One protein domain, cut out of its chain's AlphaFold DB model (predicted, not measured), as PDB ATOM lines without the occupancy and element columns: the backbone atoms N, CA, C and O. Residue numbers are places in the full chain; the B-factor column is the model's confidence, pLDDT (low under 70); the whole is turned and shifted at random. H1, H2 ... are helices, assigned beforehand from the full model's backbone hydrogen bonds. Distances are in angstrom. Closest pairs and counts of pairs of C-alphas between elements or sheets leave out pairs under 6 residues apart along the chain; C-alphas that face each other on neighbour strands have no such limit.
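AT A GLANCE: This is residues 2 to 66 of the 119 residues of the protein "AAA domain-containing protein" of Paracoccus sediminis (UniProt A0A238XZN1). Two helices run the same way at a shallow tilt, the long H1 and the shorter H2, with a long link folding back from the end of H1 to the start of H2. After H2 the last stretch, residues 57 to 66, also folds back, while at the other end of the model residues 7 to 12, of which 11 and 12 belong to H1, stand free. The printed part has 65 residues, with two named helices in the order H1, H2 and no named strand, and its class is all helix. It is only just loose, close to compact, with a radius of gyration of the C-alphas of 13.3 A, and its C-alphas span 38 by 26 by 19 A.

IN THESE COORDINATES: H1, residues 11 to 30, is the longest helix and measures 28.4 A from C-alpha 11 at (-21.820, -22.637, -38.094) to C-alpha 30 at (-0.120, -39.683, -44.826). H2, residues 44 to 56, measures 18.3 A and ends with C-alpha 56 at (-4.693, -38.671, -53.927).

HOW THE PARTS SIT: H1 and H2 are close but not clearly touching, with 2 pairs of C-alphas within 8 A. Their closest C-alphas, those of Gln 26 and Ala 54, are 7.5 A apart. Their centres are 14.0 A apart, and their lines stand at a shallow tilt of 29 degrees, running the same way. In H1 and H2 every O i to N i+4 pair is within hydrogen-bond range.

THE WHOLE: The two C-alphas farthest apart are those of Thr 3 and Gly 58, at 39.2 A. The link from H1 to H2, residues 31 to 43, is long. The printed part has no cut. Its mean pLDDT is 92.9, and no printed residue is under 70.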
ATOM      1  N   SER A   2     -20.630 -24.137 -24.454       71.44
ATOM      2  CA  SER A   2     -20.555 -22.699 -24.186       71.44
ATOM      3  C   SER A   2     -19.288 -22.244 -23.452       71.44
ATOM      4  O   SER A   2     -18.774 -21.167 -23.730       71.44
ATOM      5  N   THR A   3     -18.722 -23.069 -22.562       76.06
ATOM      6  CA  THR A   3     -17.476 -22.761 -21.826       76.06
ATOM      7  C   THR A   3     -16.255 -22.582 -22.736       76.06
ATOM      8  O   THR A   3     -15.327 -21.870 -22.373       76.06
ATOM      9  N   LEU A   4     -16.255 -23.201 -23.922       78.56
ATOM     10  CA  LEU A   4     -15.208 -23.044 -24.940       78.56
ATOM     11  C   LEU A   4     -15.549 -21.952 -25.971       78.56
ATOM     12  O   LEU A   4     -14.842 -21.811 -26.964       78.56
ATOM     13  N   GLY A   5     -16.630 -21.196 -25.754       83.38
ATOM     14  CA  GLY A   5     -17.102 -20.157 -26.670       83.38
ATOM     15  C   GLY A   5     -17.884 -20.679 -27.878       83.38
ATOM     16  O   GLY A   5     -18.172 -19.894 -28.773       83.38
ATOM     17  N   PHE A   6     -18.243 -21.967 -27.907       83.94
ATOM     18  CA  PHE A   6     -19.056 -22.551 -28.974       83.94
ATOM     19  C   PHE A   6     -20.517 -22.670 -28.546       83.94
ATOM     20  O   PHE A   6     -20.821 -23.204 -27.476       83.94
ATOM     21  N   GLN A   7     -21.415 -22.213 -29.412       85.38
ATOM     22  CA  GLN A   7     -22.849 -22.473 -29.312       85.38
ATOM     23  C   GLN A   7     -23.216 -23.657 -30.210       85.38
ATOM     24  O   GLN A   7     -22.528 -23.922 -31.193       85.38
ATOM     25  N   LEU A   8     -24.304 -24.362 -29.887       82.88
ATOM     26  CA  LEU A   8     -24.727 -25.565 -30.617       82.88
ATOM     27  C   LEU A   8     -24.892 -25.327 -32.129       82.88
ATOM     28  O   LEU A   8     -24.510 -26.173 -32.929       82.88
ATOM     29  N   TYR A   9     -25.406 -24.154 -32.506       86.44
ATOM     30  CA  TYR A   9     -25.638 -23.751 -33.896       86.44
ATOM     31  C   TYR A   9     -24.595 -22.744 -34.420       86.44
ATOM     32  O   TYR A   9     -24.869 -21.989 -35.348       86.44
ATOM     33  N   ASP A  10     -23.394 -22.704 -33.833       90.56
ATOM     34  CA  ASP A  10     -22.287 -21.884 -34.345       90.56
ATOM     35  C   ASP A  10     -21.706 -22.504 -35.628       90.56
ATOM     36  O   ASP A  10     -20.762 -23.295 -35.588       90.56
ATOM     37  N   GLU A  11     -22.268 -22.142 -36.785       89.75
ATOM     38  CA  GLU A  11     -21.820 -22.637 -38.094       89.75
ATOM     39  C   GLU A  11     -20.351 -22.308 -38.379       89.75
ATOM     40  O   GLU A  11     -19.604 -23.149 -38.884       89.75
ATOM     41  N   GLY A  12     -19.906 -21.099 -38.021       92.44
ATOM     42  CA  GLY A  12     -18.521 -20.680 -38.219       92.44
ATOM     43  C   GLY A  12     -17.560 -21.454 -37.317       92.44
ATOM     44  O   GLY A  12     -16.465 -21.832 -37.737       92.44
ATOM     45  N   GLY A  13     -17.968 -21.714 -36.078       92.25
ATOM     46  CA  GLY A  13     -17.252 -22.570 -35.143       92.25
ATOM     47  C   GLY A  13     -17.152 -24.006 -35.631       92.25
ATOM     48  O   GLY A  13     -16.045 -24.546 -35.685       92.25
ATOM     49  N   ARG A  14     -18.278 -24.580 -36.061       91.44
ATOM     50  CA  ARG A  14     -18.351 -25.918 -36.652       91.44
ATOM     51  C   ARG A  14     -17.404 -26.051 -37.844       91.44
ATOM     52  O   ARG A  14     -16.539 -26.919 -37.820       91.44
ATOM     53  N   ALA A  15     -17.457 -25.127 -38.804       92.12
ATOM     54  CA  ALA A  15     -16.585 -25.153 -39.981       92.12
ATOM     55  C   ALA A  15     -15.087 -25.097 -39.620       92.12
ATOM     56  O   ALA A  15     -14.265 -25.798 -40.215       92.12
ATOM     57  N   ARG A  16     -14.699 -24.295 -38.614       94.06
ATOM     58  CA  ARG A  16     -13.303 -24.247 -38.133       94.06
ATOM     59  C   ARG A  16     -12.859 -25.571 -37.511       94.06
ATOM     60  O   ARG A  16     -11.712 -25.977 -37.716       94.06
ATOM     61  N   VAL A  17     -13.738 -26.223 -36.748       93.25
ATOM     62  CA  VAL A  17     -13.469 -27.528 -36.125       93.25
ATOM     63  C   VAL A  17     -13.359 -28.617 -37.190       93.25
ATOM     64  O   VAL A  17     -12.353 -29.322 -37.206       93.25
ATOM     65  N   GLU A  18     -14.307 -28.688 -38.123       94.56
ATOM     66  CA  GLU A  18     -14.298 -29.638 -39.243       94.56
ATOM     67  C   GLU A  18     -13.025 -29.487 -40.088       94.56
ATOM     68  O   GLU A  18     -12.333 -30.463 -40.376       94.56
ATOM     69  N   GLN A  19     -12.619 -28.251 -40.400       95.00
ATOM     70  CA  GLN A  19     -11.382 -28.001 -41.140       95.00
ATOM     71  C   GLN A  19     -10.133 -28.456 -40.361       95.00
ATOM     72  O   GLN A  19      -9.166 -28.949 -40.951       95.00
ATOM     73  N   LEU A  20     -10.118 -28.285 -39.034       96.19
ATOM     74  CA  LEU A  20      -9.022 -28.759 -38.190       96.19
ATOM     75  C   LEU A  20      -8.975 -30.291 -38.138       96.19
ATOM     76  O   LEU A  20      -7.896 -30.856 -38.330       96.19
ATOM     77  N   GLN A  21     -10.120 -30.942 -37.919       96.69
ATOM     78  CA  GLN A  21     -10.259 -32.399 -37.951       96.69
ATOM     79  C   GLN A  21      -9.793 -32.950 -39.298       96.69
ATOM     80  O   GLN A  21      -9.019 -33.904 -39.335       96.69
ATOM     81  N   TRP A  22     -10.161 -32.294 -40.400       96.81
ATOM     82  CA  TRP A  22      -9.784 -32.739 -41.731       96.81
ATOM     83  C   TRP A  22      -8.283 -32.631 -42.011       96.81
ATOM     84  O   TRP A  22      -7.675 -33.562 -42.540       96.81
ATOM     85  N   ARG A  23      -7.638 -31.529 -41.606       97.44
ATOM     86  CA  ARG A  23      -6.170 -31.412 -41.694       97.44
ATOM     87  C   ARG A  23      -5.461 -32.474 -40.857       97.44
ATOM     88  O   ARG A  23      -4.414 -32.973 -41.262       97.44
ATOM     89  N   LEU A  24      -5.998 -32.798 -39.681       97.81
ATOM     90  CA  LEU A  24      -5.435 -33.838 -38.824       97.81
ATOM     91  C   LEU A  24      -5.596 -35.226 -39.457       97.81
ATOM     92  O   LEU A  24      -4.622 -35.972 -39.505       97.81
ATOM     93  N   ALA A  25      -6.775 -35.533 -39.998       97.62
ATOM     94  CA  ALA A  25      -7.045 -36.779 -40.709       97.62
ATOM     95  C   ALA A  25      -6.057 -36.993 -41.864       97.62
ATOM     96  O   ALA A  25      -5.404 -38.028 -41.919       97.62
ATOM     97  N   GLN A  26      -5.850 -35.987 -42.720       97.56
ATOM     98  CA  GLN A  26      -4.881 -36.069 -43.823       97.56
ATOM     99  C   GLN A  26      -3.453 -36.359 -43.337       97.56
ATOM    100  O   GLN A  26      -2.745 -37.163 -43.937       97.56
ATOM    101  N   ARG A  27      -3.025 -35.742 -42.226       97.75
ATOM    102  CA  ARG A  27      -1.701 -36.001 -41.635       97.75
ATOM    103  C   ARG A  27      -1.569 -37.426 -41.101       97.75
ATOM    104  O   ARG A  27      -0.500 -38.011 -41.233       97.75
ATOM    105  N   LEU A  28      -2.623 -37.962 -40.488       97.88
ATOM    106  CA  LEU A  28      -2.645 -39.330 -39.966       97.88
ATOM    107  C   LEU A  28      -2.637 -40.364 -41.100       97.88
ATOM    108  O   LEU A  28      -1.847 -41.308 -41.039       97.88
ATOM    109  N   LEU A  29      -3.432 -40.128 -42.147       96.69
ATOM    110  CA  LEU A  29      -3.460 -40.936 -43.369       96.69
ATOM    111  C   LEU A  29      -2.089 -40.954 -44.057       96.69
ATOM    112  O   LEU A  29      -1.551 -42.020 -44.337       96.69
ATOM    113  N   ALA A  30      -1.460 -39.786 -44.240       94.88
ATOM    114  CA  ALA A  30      -0.120 -39.683 -44.826       94.88
ATOM    115  C   ALA A  30       0.972 -40.370 -43.980       94.88
ATOM    116  O   ALA A  30       2.019 -40.746 -44.502       94.88
ATOM    117  N   ALA A  31       0.734 -40.541 -42.677       96.00
ATOM    118  CA  ALA A  31       1.601 -41.294 -41.776       96.00
ATOM    119  C   ALA A  31       1.291 -42.807 -41.746       96.00
ATOM    120  O   ALA A  31       1.896 -43.524 -40.953       96.00
ATOM    121  N   GLY A  32       0.366 -43.293 -42.585       94.50
ATOM    122  CA  GLY A  32       0.021 -44.711 -42.723       94.50
ATOM    123  C   GLY A  32      -0.985 -45.240 -41.698       94.50
ATOM    124  O   GLY A  32      -1.021 -46.444 -41.466       94.50
ATOM    125  N   ASN A  33      -1.768 -44.365 -41.056       97.31
ATOM    126  CA  ASN A  33      -2.796 -44.769 -40.090       97.31
ATOM    127  C   ASN A  33      -4.180 -44.810 -40.738       97.31
ATOM    128  O   ASN A  33      -4.485 -43.981 -41.594       97.31
ATOM    129  N   ASP A  34      -5.046 -45.682 -40.228       96.56
ATOM    130  CA  ASP A  34      -6.474 -45.654 -40.534       96.56
ATOM    131  C   ASP A  34      -7.179 -44.532 -39.757       96.56
ATOM    132  O   ASP A  34      -6.884 -44.273 -38.586       96.56
ATOM    133  N   VAL A  35      -8.142 -43.868 -40.402       96.88
ATOM    134  CA  VAL A  35      -8.921 -42.776 -39.802       96.88
ATOM    135  C   VAL A  35     -10.410 -43.038 -39.977       96.88
ATOM    136  O   VAL A  35     -10.893 -43.211 -41.093       96.88
ATOM    137  N   ILE A  36     -11.152 -42.977 -38.871       96.56
ATOM    138  CA  ILE A  36     -12.606 -42.806 -38.893       96.56
ATOM    139  C   ILE A  36     -12.877 -41.312 -38.752       96.56
ATOM    140  O   ILE A  36     -12.682 -40.737 -37.681       96.56
ATOM    141  N   LEU A  37     -13.289 -40.681 -39.848       95.62
ATOM    142  CA  LEU A  37     -13.729 -39.294 -39.840       95.62
ATOM    143  C   LEU A  37     -15.242 -39.273 -39.624       95.62
ATOM    144  O   LEU A  37     -15.993 -39.666 -40.510       95.62
ATOM    145  N   GLU A  38     -15.675 -38.851 -38.441       91.56
ATOM    146  CA  GLU A  38     -17.090 -38.674 -38.112       91.56
ATOM    147  C   GLU A  38     -17.463 -37.207 -38.341       91.56
ATOM    148  O   GLU A  38     -16.901 -36.311 -37.712       91.56
ATOM    149  N   ASN A  39     -18.329 -36.972 -39.328       87.38
ATOM    150  CA  ASN A  39     -18.848 -35.661 -39.701       87.38
ATOM    151  C   ASN A  39     -20.234 -35.817 -40.357       87.38
ATOM    152  O   ASN A  39     -20.651 -36.931 -40.672       87.38
ATOM    153  N   GLY A  40     -20.941 -34.709 -40.598       84.75
ATOM    154  CA  GLY A  40     -22.304 -34.727 -41.144       84.75
ATOM    155  C   GLY A  40     -22.454 -35.269 -42.577       84.75
ATOM    156  O   GLY A  40     -23.487 -35.860 -42.869       84.75
ATOM    157  N   PHE A  41     -21.454 -35.088 -43.452       92.94
ATOM    158  CA  PHE A  41     -21.417 -35.574 -44.849       92.94
ATOM    159  C   PHE A  41     -22.759 -35.491 -45.608       92.94
ATOM    160  O   PHE A  41     -23.335 -36.507 -46.018       92.94
ATOM    161  N   TRP A  42     -23.260 -34.269 -45.782       93.94
ATOM    162  CA  TRP A  42     -24.649 -33.994 -46.155       93.94
ATOM    163  C   TRP A  42     -24.962 -34.234 -47.626       93.94
ATOM    164  O   TRP A  42     -26.042 -34.736 -47.933       93.94
ATOM    165  N   SER A  43     -24.039 -33.875 -48.517       96.50
ATOM    166  CA  SER A  43     -24.222 -34.002 -49.963       96.50
ATOM    167  C   SER A  43     -23.277 -35.032 -50.561       96.50
ATOM    168  O   SER A  43     -22.207 -35.331 -50.018       96.50
ATOM    169  N   ARG A  44     -23.650 -35.554 -51.729       96.25
ATOM    170  CA  ARG A  44     -22.764 -36.403 -52.525       96.25
ATOM    171  C   ARG A  44     -21.491 -35.660 -52.924       96.25
ATOM    172  O   ARG A  44     -20.404 -36.212 -52.794       96.25
ATOM    173  N   GLU A  45     -21.610 -34.401 -53.345       96.94
ATOM    174  CA  GLU A  45     -20.464 -33.562 -53.726       96.94
ATOM    175  C   GLU A  45     -19.448 -33.419 -52.583       96.94
ATOM    176  O   GLU A  45     -18.235 -33.519 -52.796       96.94
ATOM    177  N   GLU A  46     -19.936 -33.232 -51.353       95.38
ATOM    178  CA  GLU A  46     -19.083 -33.190 -50.169       95.38
ATOM    179  C   GLU A  46     -18.342 -34.522 -50.002       95.38
ATOM    180  O   GLU A  46     -17.111 -34.541 -49.935       95.38
ATOM    181  N   ARG A  47     -19.064 -35.651 -50.002       96.44
ATOM    182  CA  ARG A  47     -18.468 -36.991 -49.853       96.44
ATOM    183  C   ARG A  47     -17.439 -37.304 -50.941       96.44
ATOM    184  O   ARG A  47     -16.366 -37.828 -50.627       96.44
ATOM    185  N   ASP A  48     -17.727 -36.945 -52.188       95.69
ATOM    186  CA  ASP A  48     -16.821 -37.128 -53.323       95.69
ATOM    187  C   ASP A  48     -15.544 -36.289 -53.166       95.69
ATOM    188  O   ASP A  48     -14.446 -36.777 -53.446       95.69
ATOM    189  N   SER A  49     -15.650 -35.075 -52.620       95.25
ATOM    190  CA  SER A  49     -14.493 -34.217 -52.337       95.25
ATOM    191  C   SER A  49     -13.545 -34.838 -51.302       95.25
ATOM    192  O   SER A  49     -12.329 -34.871 -51.513       95.25
ATOM    193  N   TYR A  50     -14.076 -35.393 -50.205       95.25
ATOM    194  CA  TYR A  50     -13.261 -36.105 -49.210       95.25
ATOM    195  C   TYR A  50     -12.616 -37.366 -49.799       95.25
ATOM    196  O   TYR A  50     -11.423 -37.612 -49.588       95.25
ATOM    197  N   ARG A  51     -13.381 -38.139 -50.580       94.50
ATOM    198  CA  ARG A  51     -12.901 -39.355 -51.247       94.50
ATOM    199  C   ARG A  51     -11.759 -39.058 -52.218       94.50
ATOM    200  O   ARG A  51     -10.756 -39.767 -52.195       94.50
ATOM    201  N   ALA A  52     -11.870 -38.008 -53.030       95.00
ATOM    202  CA  ALA A  52     -10.839 -37.627 -53.995       95.00
ATOM    203  C   ALA A  52      -9.506 -37.272 -53.315       95.00
ATOM    204  O   ALA A  52      -8.436 -37.678 -53.773       95.00
ATOM    205  N   VAL A  53      -9.554 -36.561 -52.185       95.00
ATOM    206  CA  VAL A  53      -8.345 -36.236 -51.418       95.00
ATOM    207  C   VAL A  53      -7.727 -37.500 -50.820       95.00
ATOM    208  O   VAL A  53      -6.526 -37.711 -50.987       95.00
ATOM    209  N   ALA A  54      -8.518 -38.371 -50.185       93.94
ATOM    210  CA  ALA A  54      -8.019 -39.640 -49.651       93.94
ATOM    211  C   ALA A  54      -7.359 -40.500 -50.747       93.94
ATOM    212  O   ALA A  54      -6.246 -40.990 -50.559       93.94
ATOM    213  N   GLN A  55      -7.978 -40.587 -51.928       93.94
ATOM    214  CA  GLN A  55      -7.412 -41.275 -53.090       93.94
ATOM    215  C   GLN A  55      -6.082 -40.665 -53.548       93.94
ATOM    216  O   GLN A  55      -5.148 -41.402 -53.852       93.94
ATOM    217  N   SER A  56      -5.956 -39.334 -53.563       95.00
ATOM    218  CA  SER A  56      -4.693 -38.671 -53.927       95.00
ATOM    219  C   SER A  56      -3.559 -38.912 -52.922       95.00
ATOM    220  O   SER A  56      -2.388 -38.812 -53.283       95.00
ATOM    221  N   LEU A  57      -3.898 -39.280 -51.681       94.50
ATOM    222  CA  LEU A  57      -2.957 -39.742 -50.657       94.50
ATOM    223  C   LEU A  57      -2.655 -41.250 -50.763       94.50
ATOM    224  O   LEU A  57      -1.885 -41.773 -49.962       94.50
ATOM    225  N   GLY A  58      -3.240 -41.949 -51.740       94.44
ATOM    226  CA  GLY A  58      -3.103 -43.396 -51.907       94.44
ATOM    227  C   GLY A  58      -3.949 -44.217 -50.932       94.44
ATOM    228  O   GLY A  58      -3.695 -45.407 -50.769       94.44
ATOM    229  N   CYS A  59      -4.938 -43.602 -50.276       94.31
ATOM    230  CA  CYS A  59      -5.813 -44.266 -49.317       94.31
ATOM    231  C   CYS A  59      -7.120 -44.733 -49.971       94.31
ATOM    232  O   CYS A  59      -7.704 -44.051 -50.817       94.31
ATOM    233  N   GLU A  60      -7.629 -45.874 -49.514       92.62
ATOM    234  CA  GLU A  60      -8.997 -46.300 -49.804       92.62
ATOM    235  C   GLU A  60     -10.004 -45.558 -48.913       92.62
ATOM    236  O   GLU A  60      -9.672 -45.047 -47.844       92.62
ATOM    237  N   THR A  61     -11.266 -45.491 -49.339       93.62
ATOM    238  CA  THR A  61     -12.343 -44.851 -48.568       93.62
ATOM    239  C   THR A  61     -13.561 -45.754 -48.528       93.62
ATOM    240  O   THR A  61     -14.041 -46.179 -49.579       93.62
ATOM    241  N   ARG A  62     -14.096 -45.980 -47.326       94.00
ATOM    242  CA  ARG A  62     -15.357 -46.693 -47.091       94.00
ATOM    243  C   ARG A  62     -16.361 -45.744 -46.455       94.00
ATOM    244  O   ARG A  62     -16.017 -45.018 -45.527       94.00
ATOM    245  N   LEU A  63     -17.593 -45.763 -46.955       94.25
ATOM    246  CA  LEU A  63     -18.689 -44.964 -46.420       94.25
ATOM    247  C   LEU A  63     -19.598 -45.853 -45.569       94.25
ATOM    248  O   LEU A  63     -20.135 -46.845 -46.060       94.25
ATOM    249  N   HIS A  64     -19.781 -45.489 -44.302       93.38
ATOM    250  CA  HIS A  64     -20.710 -46.159 -43.397       93.38
ATOM    251  C   HIS A  64     -21.976 -45.312 -43.253       93.38
ATOM    252  O   HIS A  64     -21.956 -44.272 -42.602       93.38
ATOM    253  N   TYR A  65     -23.071 -45.766 -43.863       93.44
ATOM    254  CA  TYR A  65     -24.381 -45.122 -43.778       93.44
ATOM    255  C   TYR A  65     -25.336 -45.960 -42.927       93.44
ATOM    256  O   TYR A  65     -25.443 -47.173 -43.109       93.44
ATOM    257  N   LEU A  66     -26.024 -45.308 -41.990       92.94
ATOM    258  CA  LEU A  66     -27.050 -45.921 -41.154       92.94
ATOM    259  C   LEU A  66     -28.414 -45.403 -41.606       92.94
ATOM    260  O   LEU A  66     -28.801 -44.292 -41.251       92.94
TER     261      LEU A  66